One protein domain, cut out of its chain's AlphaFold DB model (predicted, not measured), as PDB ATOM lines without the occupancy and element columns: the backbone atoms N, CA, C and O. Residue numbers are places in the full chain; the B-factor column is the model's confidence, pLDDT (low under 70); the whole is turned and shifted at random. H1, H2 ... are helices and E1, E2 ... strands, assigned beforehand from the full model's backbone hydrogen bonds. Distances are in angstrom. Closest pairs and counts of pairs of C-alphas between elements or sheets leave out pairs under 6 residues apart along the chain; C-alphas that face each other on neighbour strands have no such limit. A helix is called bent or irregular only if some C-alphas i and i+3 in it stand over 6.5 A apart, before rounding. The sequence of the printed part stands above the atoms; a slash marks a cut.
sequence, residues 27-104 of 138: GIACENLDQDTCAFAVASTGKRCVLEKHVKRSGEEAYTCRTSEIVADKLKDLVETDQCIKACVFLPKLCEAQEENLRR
ATOM      1  N   GLY A  27       4.542 -12.223  32.510       76.25
ATOM      2  CA  GLY A  27       4.230 -11.790  33.873       76.25
ATOM      3  C   GLY A  27       2.786 -11.300  33.981       76.25
ATOM      4  O   GLY A  27       2.252 -10.702  33.043       76.25
ATOM      5  N   ILE A  28       2.155 -11.514  35.132       84.31
ATOM      6  CA  ILE A  28       0.795 -11.055  35.409       84.31
ATOM      7  C   ILE A  28       0.840  -9.560  35.751       84.31
ATOM      8  O   ILE A  28       1.601  -9.130  36.625       84.31
ATOM      9  N   ALA A  29       0.007  -8.770  35.072       88.69
ATOM     10  CA  ALA A  29      -0.259  -7.365  35.381       88.69
ATOM     11  C   ALA A  29      -1.753  -7.198  35.690       88.69
ATOM     12  O   ALA A  29      -2.591  -7.618  34.891       88.69
ATOM     13  N   CYS A  30      -2.087  -6.608  36.842       88.06
ATOM     14  CA  CYS A  30      -3.469  -6.537  37.332       88.06
ATOM     15  C   CYS A  30      -4.378  -5.736  36.389       88.06
ATOM     16  O   CYS A  30      -5.537  -6.080  36.199       88.06
ATOM     17  N   GLU A  31      -3.847  -4.685  35.772       89.62
ATOM     18  CA  GLU A  31      -4.589  -3.772  34.902       89.62
ATOM     19  C   GLU A  31      -5.102  -4.437  33.614       89.62
ATOM     20  O   GLU A  31      -6.020  -3.913  32.991       89.62
ATOM     21  N   ASN A  32      -4.530  -5.582  33.222       86.81
ATOM     22  CA  ASN A  32      -4.915  -6.332  32.021       86.81
ATOM     23  C   ASN A  32      -5.812  -7.541  32.322       86.81
ATOM     24  O   ASN A  32      -6.069  -8.340  31.424       86.81
ATOM     25  N   LEU A  33      -6.234  -7.718  33.576       85.50
ATOM     26  CA  LEU A  33      -6.956  -8.903  34.013       85.50
ATOM     27  C   LEU A  33      -8.465  -8.644  34.094       85.50
ATOM     28  O   LEU A  33      -8.898  -7.583  34.550       85.50
ATOM     29  N   ASP A  34      -9.263  -9.629  33.683       86.44
ATOM     30  CA  ASP A  34     -10.720  -9.569  33.779       86.44
ATOM     31  C   ASP A  34     -11.195  -9.479  35.238       86.44
ATOM     32  O   ASP A  34     -10.519  -9.911  36.178       86.44
ATOM     33  N   GLN A  35     -12.397  -8.935  35.429       82.31
ATOM     34  CA  GLN A  35     -12.976  -8.664  36.745       82.31
ATOM     35  C   GLN A  35     -13.005  -9.898  37.663       82.31
ATOM     36  O   GLN A  35     -12.629  -9.801  38.834       82.31
ATOM     37  N   ASP A  36     -13.407 -11.049  37.127       80.81
ATOM     38  CA  ASP A  36     -13.589 -12.283  37.900       80.81
ATOM     39  C   ASP A  36     -12.256 -12.913  38.324       80.81
ATOM     40  O   ASP A  36     -12.170 -13.592  39.346       80.81
ATOM     41  N   THR A  37     -11.190 -12.653  37.566       82.62
ATOM     42  CA  THR A  37      -9.848 -13.182  37.839       82.62
ATOM     43  C   THR A  37      -9.015 -12.200  38.674       82.62
ATOM     44  O   THR A  37      -8.166 -12.616  39.464       82.62
ATOM     45  N   CYS A  38      -9.300 -10.897  38.579       88.31
ATOM     46  CA  CYS A  38      -8.640  -9.827  39.334       88.31
ATOM     47  C   CYS A  38      -8.678 -10.019  40.855       88.31
ATOM     48  O   CYS A  38      -7.670  -9.797  41.528       88.31
ATOM     49  N   ALA A  39      -9.818 -10.430  41.417       81.88
ATOM     50  CA  ALA A  39     -10.005 -10.490  42.870       81.88
ATOM     51  C   ALA A  39      -9.060 -11.485  43.587       81.88
ATOM     52  O   ALA A  39      -8.859 -11.384  44.808       81.88
ATOM     53  N   PHE A  40      -8.447 -12.397  42.824       82.19
ATOM     54  CA  PHE A  40      -7.685 -13.543  43.320       82.19
ATOM     55  C   PHE A  40      -6.293 -13.691  42.672       82.19
ATOM     56  O   PHE A  40      -5.696 -14.766  42.718       82.19
ATOM     57  N   ALA A  41      -5.767 -12.625  42.060       85.06
ATOM     58  CA  ALA A  41      -4.478 -12.643  41.365       85.06
ATOM     59  C   ALA A  41      -3.369 -11.862  42.097       85.06
ATOM     60  O   ALA A  41      -3.626 -10.902  42.835       85.06
ATOM     61  N   VAL A  42      -2.114 -12.249  41.840       87.88
ATOM     62  CA  VAL A  42      -0.909 -11.521  42.269       87.88
ATOM     63  C   VAL A  42      -0.044 -11.186  41.058       87.88
ATOM     64  O   VAL A  42       0.296 -12.060  40.261       87.88
ATOM     65  N   ALA A  43       0.335  -9.915  40.930       88.06
ATOM     66  CA  ALA A  43       1.182  -9.449  39.840       88.06
ATOM     67  C   ALA A  43       2.620  -9.989  39.944       88.06
ATOM     68  O   ALA A  43       3.114 -10.292  41.034       88.06
ATOM     69  N   SER A  44       3.341  -9.990  38.823       84.19
ATOM     70  CA  SER A  44       4.780 -10.327  38.723       84.19
ATOM     71  C   SER A  44       5.676  -9.542  39.678       84.19
ATOM     72  O   SER A  44       6.687 -10.033  40.183       84.19
ATOM     73  N   THR A  45       5.273  -8.313  39.993       82.25
ATOM     74  CA  THR A  45       5.952  -7.443  40.964       82.25
ATOM     75  C   THR A  45       5.774  -7.896  42.418       82.25
ATOM     76  O   THR A  45       6.359  -7.299  43.319       82.25
ATOM     77  N   GLY A  46       4.995  -8.956  42.657       81.44
ATOM     78  CA  GLY A  46       4.647  -9.490  43.971       81.44
ATOM     79  C   GLY A  46       3.486  -8.767  44.638       81.44
ATOM     80  O   GLY A  46       3.153  -9.078  45.767       81.44
ATOM     81  N   LYS A  47       2.848  -7.799  43.988       87.38
ATOM     82  CA  LYS A  47       1.754  -7.033  44.591       87.38
ATOM     83  C   LYS A  47       0.397  -7.696  44.336       87.38
ATOM     84  O   LYS A  47       0.139  -8.146  43.217       87.38
ATOM     85  N   ARG A  48      -0.491  -7.741  45.338       86.38
ATOM     86  CA  ARG A  48      -1.839  -8.339  45.192       86.38
ATOM     87  C   ARG A  48      -2.738  -7.452  44.328       86.38
ATOM     88  O   ARG A  48      -2.701  -6.230  44.492       86.38
ATOM     89  N   CYS A  49      -3.556  -8.038  43.460       89.12
ATOM     90  CA  CYS A  49      -4.578  -7.308  42.716       89.12
ATOM     91  C   CYS A  49      -5.810  -7.028  43.601       89.12
ATOM     92  O   CYS A  49      -6.187  -7.833  44.459       89.12
ATOM     93  N   VAL A  50      -6.416  -5.855  43.427       90.81
ATOM     94  CA  VAL A  50      -7.593  -5.381  44.159       90.81
ATOM     95  C   VAL A  50      -8.626  -4.922  43.146       90.81
ATOM     96  O   VAL A  50      -8.342  -4.088  42.286       90.81
ATOM     97  N   LEU A  51      -9.831  -5.473  43.265       90.06
ATOM     98  CA  LEU A  51     -10.969  -5.073  42.459       90.06
ATOM     99  C   LEU A  51     -11.710  -3.933  43.165       90.06
ATOM    100  O   LEU A  51     -12.384  -4.144  44.172       90.06
ATOM    101  N   GLU A  52     -11.581  -2.721  42.640       87.50
ATOM    102  CA  GLU A  52     -12.318  -1.557  43.120       87.50
ATOM    103  C   GLU A  52     -13.668  -1.451  42.411       87.50
ATOM    104  O   GLU A  52     -13.758  -1.604  41.194       87.50
ATOM    105  N   LYS A  53     -14.716  -1.136  43.173       87.94
ATOM    106  CA  LYS A  53     -16.057  -0.849  42.658       87.94
ATOM    107  C   LYS A  53     -16.337   0.645  42.782       87.94
ATOM    108  O   LYS A  53     -16.365   1.187  43.884       87.94
ATOM    109  N   HIS A  54     -16.598   1.291  41.656       83.56
ATOM    110  CA  HIS A  54     -16.939   2.704  41.544       83.56
ATOM    111  C   HIS A  54     -18.367   2.837  41.024       83.56
ATOM    112  O   HIS A  54     -18.708   2.270  39.993       83.56
ATOM    113  N   VAL A  55     -19.219   3.597  41.707       88.38
ATOM    114  CA  VAL A  55     -20.578   3.882  41.218       88.38
ATOM    115  C   VAL A  55     -20.560   5.239  40.526       88.38
ATOM    116  O   VAL A  55     -20.264   6.262  41.149       88.38
ATOM    117  N   LYS A  56     -20.849   5.266  39.225       83.81
ATOM    118  CA  LYS A  56     -20.959   6.515  38.467       83.81
ATOM    119  C   LYS A  56     -22.192   7.292  38.929       83.81
ATOM    120  O   LYS A  56     -23.172   6.722  39.401       83.81
ATOM    121  N   ARG A  57     -22.197   8.609  38.699       83.19
ATOM    122  CA  ARG A  57     -23.363   9.480  38.963       83.19
ATOM    123  C   ARG A  57     -24.649   9.028  38.248       83.19
ATOM    124  O   ARG A  57     -25.726   9.430  38.668       83.19
ATOM    125  N   SER A  58     -24.535   8.213  37.196       83.69
ATOM    126  CA  SER A  58     -25.650   7.580  36.479       83.69
ATOM    127  C   SER A  58     -26.284   6.392  37.219       83.69
ATOM    128  O   SER A  58     -27.303   5.885  36.762       83.69
ATOM    129  N   GLY A  59     -25.693   5.929  38.326       83.12
ATOM    130  CA  GLY A  59     -26.066   4.685  39.009       83.12
ATOM    131  C   GLY A  59     -25.413   3.428  38.419       83.12
ATOM    132  O   GLY A  59     -25.653   2.334  38.913       83.12
ATOM    133  N   GLU A  60     -24.583   3.568  37.383       84.94
ATOM    134  CA  GLU A  60     -23.852   2.459  36.760       84.94
ATOM    135  C   GLU A  60     -22.645   2.044  37.616       84.94
ATOM    136  O   GLU A  60     -21.841   2.888  38.029       84.94
ATOM    137  N   GLU A  61     -22.503   0.743  37.866       84.31
ATOM    138  CA  GLU A  61     -21.361   0.172  38.578       84.31
ATOM    139  C   GLU A  61     -20.204  -0.073  37.604       84.31
ATOM    140  O   GLU A  61     -20.330  -0.836  36.650       84.31
ATOM    141  N   ALA A  62     -19.065   0.565  37.847       84.69
ATOM    142  CA  ALA A  62     -17.822   0.338  37.132       84.69
ATOM    143  C   ALA A  62     -16.835  -0.375  38.051       84.69
ATOM    144  O   ALA A  62     -16.611   0.047  39.185       84.69
ATOM    145  N   TYR A  63     -16.221  -1.438  37.552       85.88
ATOM    146  CA  TYR A  63     -15.195  -2.168  38.279       85.88
ATOM    147  C   TYR A  63     -13.826  -1.862  37.679       85.88
ATOM    148  O   TYR A  63     -13.689  -1.671  36.471       85.88
ATOM    149  N   THR A  64     -12.805  -1.744  38.519       89.88
ATOM    150  CA  THR A  64     -11.439  -1.450  38.081       89.88
ATOM    151  C   THR A  64     -10.472  -2.333  38.841       89.88
ATOM    152  O   THR A  64     -10.457  -2.327  40.069       89.88
ATOM    153  N   CYS A  65      -9.657  -3.090  38.111       90.44
ATOM    154  CA  CYS A  65      -8.589  -3.874  38.707       90.44
ATOM    155  C   CYS A  65      -7.346  -3.006  38.899       90.44
ATOM    156  O   CYS A  65      -6.895  -2.345  37.959       90.44
ATOM    157  N   ARG A  66      -6.788  -2.997  40.111       90.31
ATOM    158  CA  ARG A  66      -5.568  -2.252  40.440       90.31
ATOM    159  C   ARG A  66      -4.603  -3.086  41.251       90.31
ATOM    160  O   ARG A  66      -4.991  -3.966  42.013       90.31
ATOM    161  N   THR A  67      -3.325  -2.781  41.112       89.81
ATOM    162  CA  THR A  67      -2.288  -3.359  41.957       89.81
ATOM    163  C   THR A  67      -2.245  -2.657  43.317       89.81
ATOM    164  O   THR A  67      -2.177  -1.433  43.385       89.81
ATOM    165  N   SER A  68      -2.264  -3.425  44.408       81.75
ATOM    166  CA  SER A  68      -2.122  -2.889  45.768       81.75
ATOM    167  C   SER A  68      -0.686  -2.470  46.094       81.75
ATOM    168  O   SER A  68       0.273  -2.867  45.434       81.75
ATOM    169  N   GLU A  69      -0.525  -1.700  47.168       79.62
ATOM    170  CA  GLU A  69       0.792  -1.359  47.725       79.62
ATOM    171  C   GLU A  69       1.394  -2.498  48.570       79.62
ATOM    172  O   GLU A  69       2.554  -2.430  48.973       79.62
ATOM    173  N   ILE A  70       0.629  -3.566  48.820       72.69
ATOM    174  CA  ILE A  70       1.023  -4.681  49.684       72.69
ATOM    175  C   ILE A  70       1.782  -5.720  48.853       72.69
ATOM    176  O   ILE A  70       1.245  -6.283  47.895       72.69
ATOM    177  N   VAL A  71       3.031  -5.989  49.236       77.06
ATOM    178  CA  VAL A  71       3.920  -6.944  48.562       77.06
ATOM    179  C   VAL A  71       3.816  -8.321  49.220       77.06
ATOM    180  O   VAL A  71       4.030  -8.475  50.418       77.06
ATOM    181  N   ALA A  72       3.501  -9.332  48.420       73.12
ATOM    182  CA  ALA A  72       3.577 -10.745  48.737       73.12
ATOM    183  C   ALA A  72       4.934 -11.303  48.284       73.12
ATOM    184  O   ALA A  72       5.239 -11.397  47.093       73.12
ATOM    185  N   ASP A  73       5.747 -11.724  49.247       67.81
ATOM    186  CA  ASP A  73       7.109 -12.192  48.969       67.81
ATOM    187  C   ASP A  73       7.174 -13.573  48.297       67.81
ATOM    188  O   ASP A  73       8.146 -13.877  47.605       67.81
ATOM    189  N   LYS A  74       6.163 -14.434  48.494       68.94
ATOM    190  CA  LYS A  74       6.240 -15.867  48.137       68.94
ATOM    191  C   LYS A  74       5.371 -16.304  46.957       68.94
ATOM    192  O   LYS A  74       5.552 -17.419  46.484       68.94
ATOM    193  N   LEU A  75       4.443 -15.470  46.491       71.19
ATOM    194  CA  LEU A  75       3.409 -15.865  45.525       71.19
ATOM    195  C   LEU A  75       3.358 -14.874  44.354       71.19
ATOM    196  O   LEU A  75       2.415 -14.105  44.244       71.19
ATOM    197  N   LYS A  76       4.395 -14.844  43.513       77.12
ATOM    198  CA  LYS A  76       4.442 -13.985  42.315       77.12
ATOM    199  C   LYS A  76       3.826 -14.716  41.127       77.12
ATOM    200  O   LYS A  76       4.032 -15.920  41.005       77.12
ATOM    201  N   ASP A  77       3.109 -13.988  40.274       76.56
ATOM    202  CA  ASP A  77       2.517 -14.528  39.040       76.56
ATOM    203  C   ASP A  77       1.575 -15.723  39.261       76.56
ATOM    204  O   ASP A  77       1.489 -16.630  38.435       76.56
ATOM    205  N   LEU A  78       0.859 -15.730  40.389       78.69
ATOM    206  CA  LEU A  78      -0.073 -16.796  40.740       78.69
ATOM    207  C   LEU A  78      -1.511 -16.273  40.757       78.69
ATOM    208  O   LEU A  78      -1.812 -15.259  41.388       78.69
ATOM    209  N   VAL A  79      -2.395 -17.016  40.095       83.00
ATOM    210  CA  VAL A  79      -3.850 -16.880  40.216       83.00
ATOM    211  C   VAL A  79      -4.357 -18.046  41.054       83.00
ATOM    212  O   VAL A  79      -3.962 -19.193  40.824       83.00
ATOM    213  N   GLU A  80      -5.203 -17.766  42.046       80.06
ATOM    214  CA  GLU A  80      -5.817 -18.824  42.848       80.06
ATOM    215  C   GLU A  80      -6.658 -19.762  41.973       80.06
ATOM    216  O   GLU A  80      -7.345 -19.348  41.042       80.06
ATOM    217  N   THR A  81      -6.603 -21.057  42.273       80.75
ATOM    218  CA  THR A  81      -7.374 -22.064  41.542       80.75
ATOM    219  C   THR A  81      -8.800 -22.160  42.078       80.75
ATOM    220  O   THR A  81      -9.057 -21.871  43.247       80.75
ATOM    221  N   ASP A  82      -9.717 -22.700  41.274       78.94
ATOM    222  CA  ASP A  82     -11.102 -22.968  41.692       78.94
ATOM    223  C   ASP A  82     -11.206 -23.789  42.981       78.94
ATOM    224  O   ASP A  82     -12.159 -23.647  43.744       78.94
ATOM    225  N   GLN A  83     -10.236 -24.671  43.231       73.38
ATOM    226  CA  GLN A  83     -10.183 -25.453  44.460       73.38
ATOM    227  C   GLN A  83      -9.913 -24.561  45.681       73.38
ATOM    228  O   GLN A  83     -10.555 -24.752  46.713       73.38
ATOM    229  N   CYS A  84      -9.023 -23.571  45.554       72.69
ATOM    230  CA  CYS A  84      -8.742 -22.573  46.588       72.69
ATOM    231  C   CYS A  84      -9.935 -21.625  46.791       72.69
ATOM    232  O   CYS A  84     -10.377 -21.422  47.924       72.69
ATOM    233  N   ILE A  85     -10.537 -21.145  45.696       75.06
ATOM    234  CA  ILE A  85     -11.712 -20.260  45.724       75.06
ATOM    235  C   ILE A  85     -12.888 -20.965  46.414       75.06
ATOM    236  O   ILE A  85     -13.489 -20.427  47.345       75.06
ATOM    237  N   LYS A  86     -13.182 -22.215  46.029       71.81
ATOM    238  CA  LYS A  86     -14.219 -23.025  46.685       71.81
ATOM    239  C   LYS A  86     -13.879 -23.276  48.151       71.81
ATOM    240  O   LYS A  86     -14.758 -23.126  48.993       71.81
ATOM    241  N   ALA A  87     -12.635 -23.613  48.485       68.88
ATOM    242  CA  ALA A  87     -12.243 -23.825  49.875       68.88
ATOM    243  C   ALA A  87     -12.507 -22.585  50.750       68.88
ATOM    244  O   ALA A  87     -13.074 -22.736  51.829       68.88
ATOM    245  N   CYS A  88     -12.200 -21.371  50.279       65.19
ATOM    246  CA  CYS A  88     -12.491 -20.142  51.028       65.19
ATOM    247  C   CYS A  88     -13.990 -19.814  51.123       65.19
ATOM    248  O   CYS A  88     -14.431 -19.308  52.154       65.19
ATOM    249  N   VAL A  89     -14.795 -20.144  50.107       61.56
ATOM    250  CA  VAL A  89     -16.262 -19.969  50.153       61.56
ATOM    251  C   VAL A  89     -16.927 -20.964  51.112       61.56
ATOM    252  O   VAL A  89     -17.839 -20.596  51.851       61.56
ATOM    253  N   PHE A  90     -16.477 -22.221  51.127       49.59
ATOM    254  CA  PHE A  90     -17.037 -23.272  51.984       49.59
ATOM    255  C   PHE A  90     -16.476 -23.255  53.413       49.59
ATOM    256  O   PHE A  90     -17.130 -23.742  54.336       49.59
ATOM    257  N   LEU A  91     -15.287 -22.686  53.620       47.34
ATOM    258  CA  LEU A  91     -14.633 -22.554  54.923       47.34
ATOM    259  C   LEU A  91     -14.166 -21.103  55.124       47.34
ATOM    260  O   LEU A  91     -12.960 -20.849  55.192       47.34
ATOM    261  N   PRO A  92     -15.099 -20.142  55.298       55.41
ATOM    262  CA  PRO A  92     -14.752 -18.738  55.541       55.41
ATOM    263  C   PRO A  92     -13.826 -18.576  56.759       55.41
ATOM    264  O   PRO A  92     -12.955 -17.714  56.783       55.41
ATOM    265  N   LYS A  93     -13.933 -19.497  57.727       48.34
ATOM    266  CA  LYS A  93     -13.088 -19.578  58.925       48.34
ATOM    267  C   LYS A  93     -11.634 -19.977  58.666       48.34
ATOM    268  O   LYS A  93     -10.791 -19.653  59.489       48.34
ATOM    269  N   LEU A  94     -11.316 -20.659  57.561       49.25
ATOM    270  CA  LEU A  94      -9.923 -20.934  57.176       49.25
ATOM    271  C   LEU A  94      -9.297 -19.753  56.435       49.25
ATOM    272  O   LEU A  94      -8.116 -19.482  56.627       49.25
ATOM    273  N   CYS A  95     -10.100 -19.030  55.649       52.91
ATOM    274  CA  CYS A  95      -9.676 -17.782  55.016       52.91
ATOM    275  C   CYS A  95      -9.365 -16.710  56.097       52.91
ATOM    276  O   CYS A  95      -8.350 -16.025  56.006       52.91
ATOM    277  N   GLU A  96     -10.154 -16.653  57.183       49.06
ATOM    278  CA  GLU A  96      -9.869 -15.846  58.391       49.06
ATOM    279  C   GLU A  96      -8.718 -16.413  59.257       49.06
ATOM    280  O   GLU A  96      -7.960 -15.650  59.848       49.06
ATOM    281  N   ALA A  97      -8.511 -17.736  59.327       47.53
ATOM    282  CA  ALA A  97      -7.460 -18.332  60.168       47.53
ATOM    283  C   ALA A  97      -6.020 -18.049  59.694       47.53
ATOM    284  O   ALA A  97      -5.073 -18.241  60.464       47.53
ATOM    285  N   GLN A  98      -5.831 -17.547  58.467       47.56
ATOM    286  CA  GLN A  98      -4.548 -16.978  58.038       47.56
ATOM    287  C   GLN A  98      -4.250 -15.624  58.730       47.56
ATOM    288  O   GLN A  98      -3.093 -15.212  58.810       47.56
ATOM    289  N   GLU A  99      -5.267 -14.949  59.276       49.09
ATOM    290  CA  GLU A  99      -5.180 -13.655  59.970       49.09
ATOM    291  C   GLU A  99      -4.917 -13.803  61.489       49.09
ATOM    292  O   GLU A  99      -4.316 -12.930  62.123       49.09
ATOM    293  N   GLU A 100      -5.294 -14.940  62.081       50.00
ATOM    294  CA  GLU A 100      -5.305 -15.160  63.540       50.00
ATOM    295  C   GLU A 100      -3.903 -15.349  64.159       50.00
ATOM    296  O   GLU A 100      -3.668 -14.950  65.301       50.00
ATOM    297  N   ASN A 101      -2.927 -15.888  63.416       46.44
ATOM    298  CA  ASN A 101      -1.538 -15.992  63.904       46.44
ATOM    299  C   ASN A 101      -0.702 -14.727  63.639       46.44
ATOM    300  O   ASN A 101       0.349 -14.551  64.253       46.44
ATOM    301  N   LEU A 102      -1.171 -13.820  62.774       48.12
ATOM    302  CA  LEU A 102      -0.490 -12.554  62.489       48.12
ATOM    303  C   LEU A 102      -0.955 -11.430  63.431       48.12
ATOM    304  O   LEU A 102      -0.151 -10.583  63.829       48.12
ATOM    305  N   ARG A 103      -2.222 -11.448  63.875       52.06
ATOM    306  CA  ARG A 103      -2.754 -10.431  64.802       52.06
ATOM    307  C   ARG A 103      -2.112 -10.438  66.190       52.06
ATOM    308  O   ARG A 103      -2.032  -9.375  66.799       52.06
ATOM    309  N   ARG A 104      -1.608 -11.578  66.679       53.31
ATOM    310  CA  ARG A 104      -0.896 -11.632  67.974       53.31
ATOM    311  C   ARG A 104       0.513 -11.038  67.911       53.31
ATOM    312  O   ARG A 104       0.991 -10.531  68.917       53.31
TER     313      ARG A 104
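Overview. This is residues 27 to 104 of the 138 residues of an uncharacterized protein of Carpinus fangiana (UniProt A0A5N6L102). A long two-stranded hairpin, E1 and E2, has the short helix H1 over one face of its strands; beyond E2 the chain folds back through residues 72 to 81 into a separate helical part, H2 and H3, which make a corner. Residues 89 to 94 and 97 to 104, most of them in H3, stick out from the rest. The printed part has 78 residues, with three named helices and two named strands in the order H1, E1, E2, H2, H3; the sheet, E1 - E2, is antiparallel and the class is mixed, helices and strands. The whole is only just loose, close to compact, with a radius of gyration of the C-alphas of 14.3 A, and only just elongated, with spans of 43 by 28 by 27 A.

Arrangement. H1, residues 35 to 38, comes first, and its closest C-alphas to E1, residues 47 to 55, are those of Cys 38 and Cys 49, 5.9 A apart. Its closest C-alphas to E2, residues 61 to 71, are those of Cys 38 and Cys 65, 6.0 A apart. E1 and E2 form a hairpin of antiparallel neighbours, with 154 degrees between their directions. N 50 and O 66, at 2.8 A, and N 68 and O 48, at 2.8 A, are within hydrogen-bond range. H2, residues 82 to 90, is apart from H1 and E1. H3, residues 92 to 104, is apart from H1, E1 and E2. H2 and H3 are close but not clearly touching, about perpendicular at 82 degrees; their closest C-alphas, of Cys 88 and Cys 95, are 5.4 A apart. In H2 every O i to N i+4 pair is within hydrogen-bond range; in H3 3 of 9 are, beside 4 of 10 O i to N i+3 pairs, and H1 is too short for an O i to N i+4 pair.

Along the chain. H1 begins at C-alpha 35, (-12.976, -8.664, 36.745), and is 5.2 A long from first to last C-alpha. E1 is 25.1 A long and E2 28.1 A, from C-alpha 61 at (-21.361, 0.172, 38.578). H2 measures 11.9 A and H3 19.9 A, ending at C-alpha 104, (-0.896, -11.632, 67.974). H3 is irregular, but only just: C-alphas 98 and 101 are 6.7 A apart.

Size, cuts and confidence. The two C-alphas farthest apart, of Ser 58 and Arg 104, are 44.4 A apart. The printed part has no cut and no long link; the links E1 to E2 and H2 to H3 are tight. Mean pLDDT of the printed part is 75.6, and residues 73 to 74 and 87 to 104 are under 70.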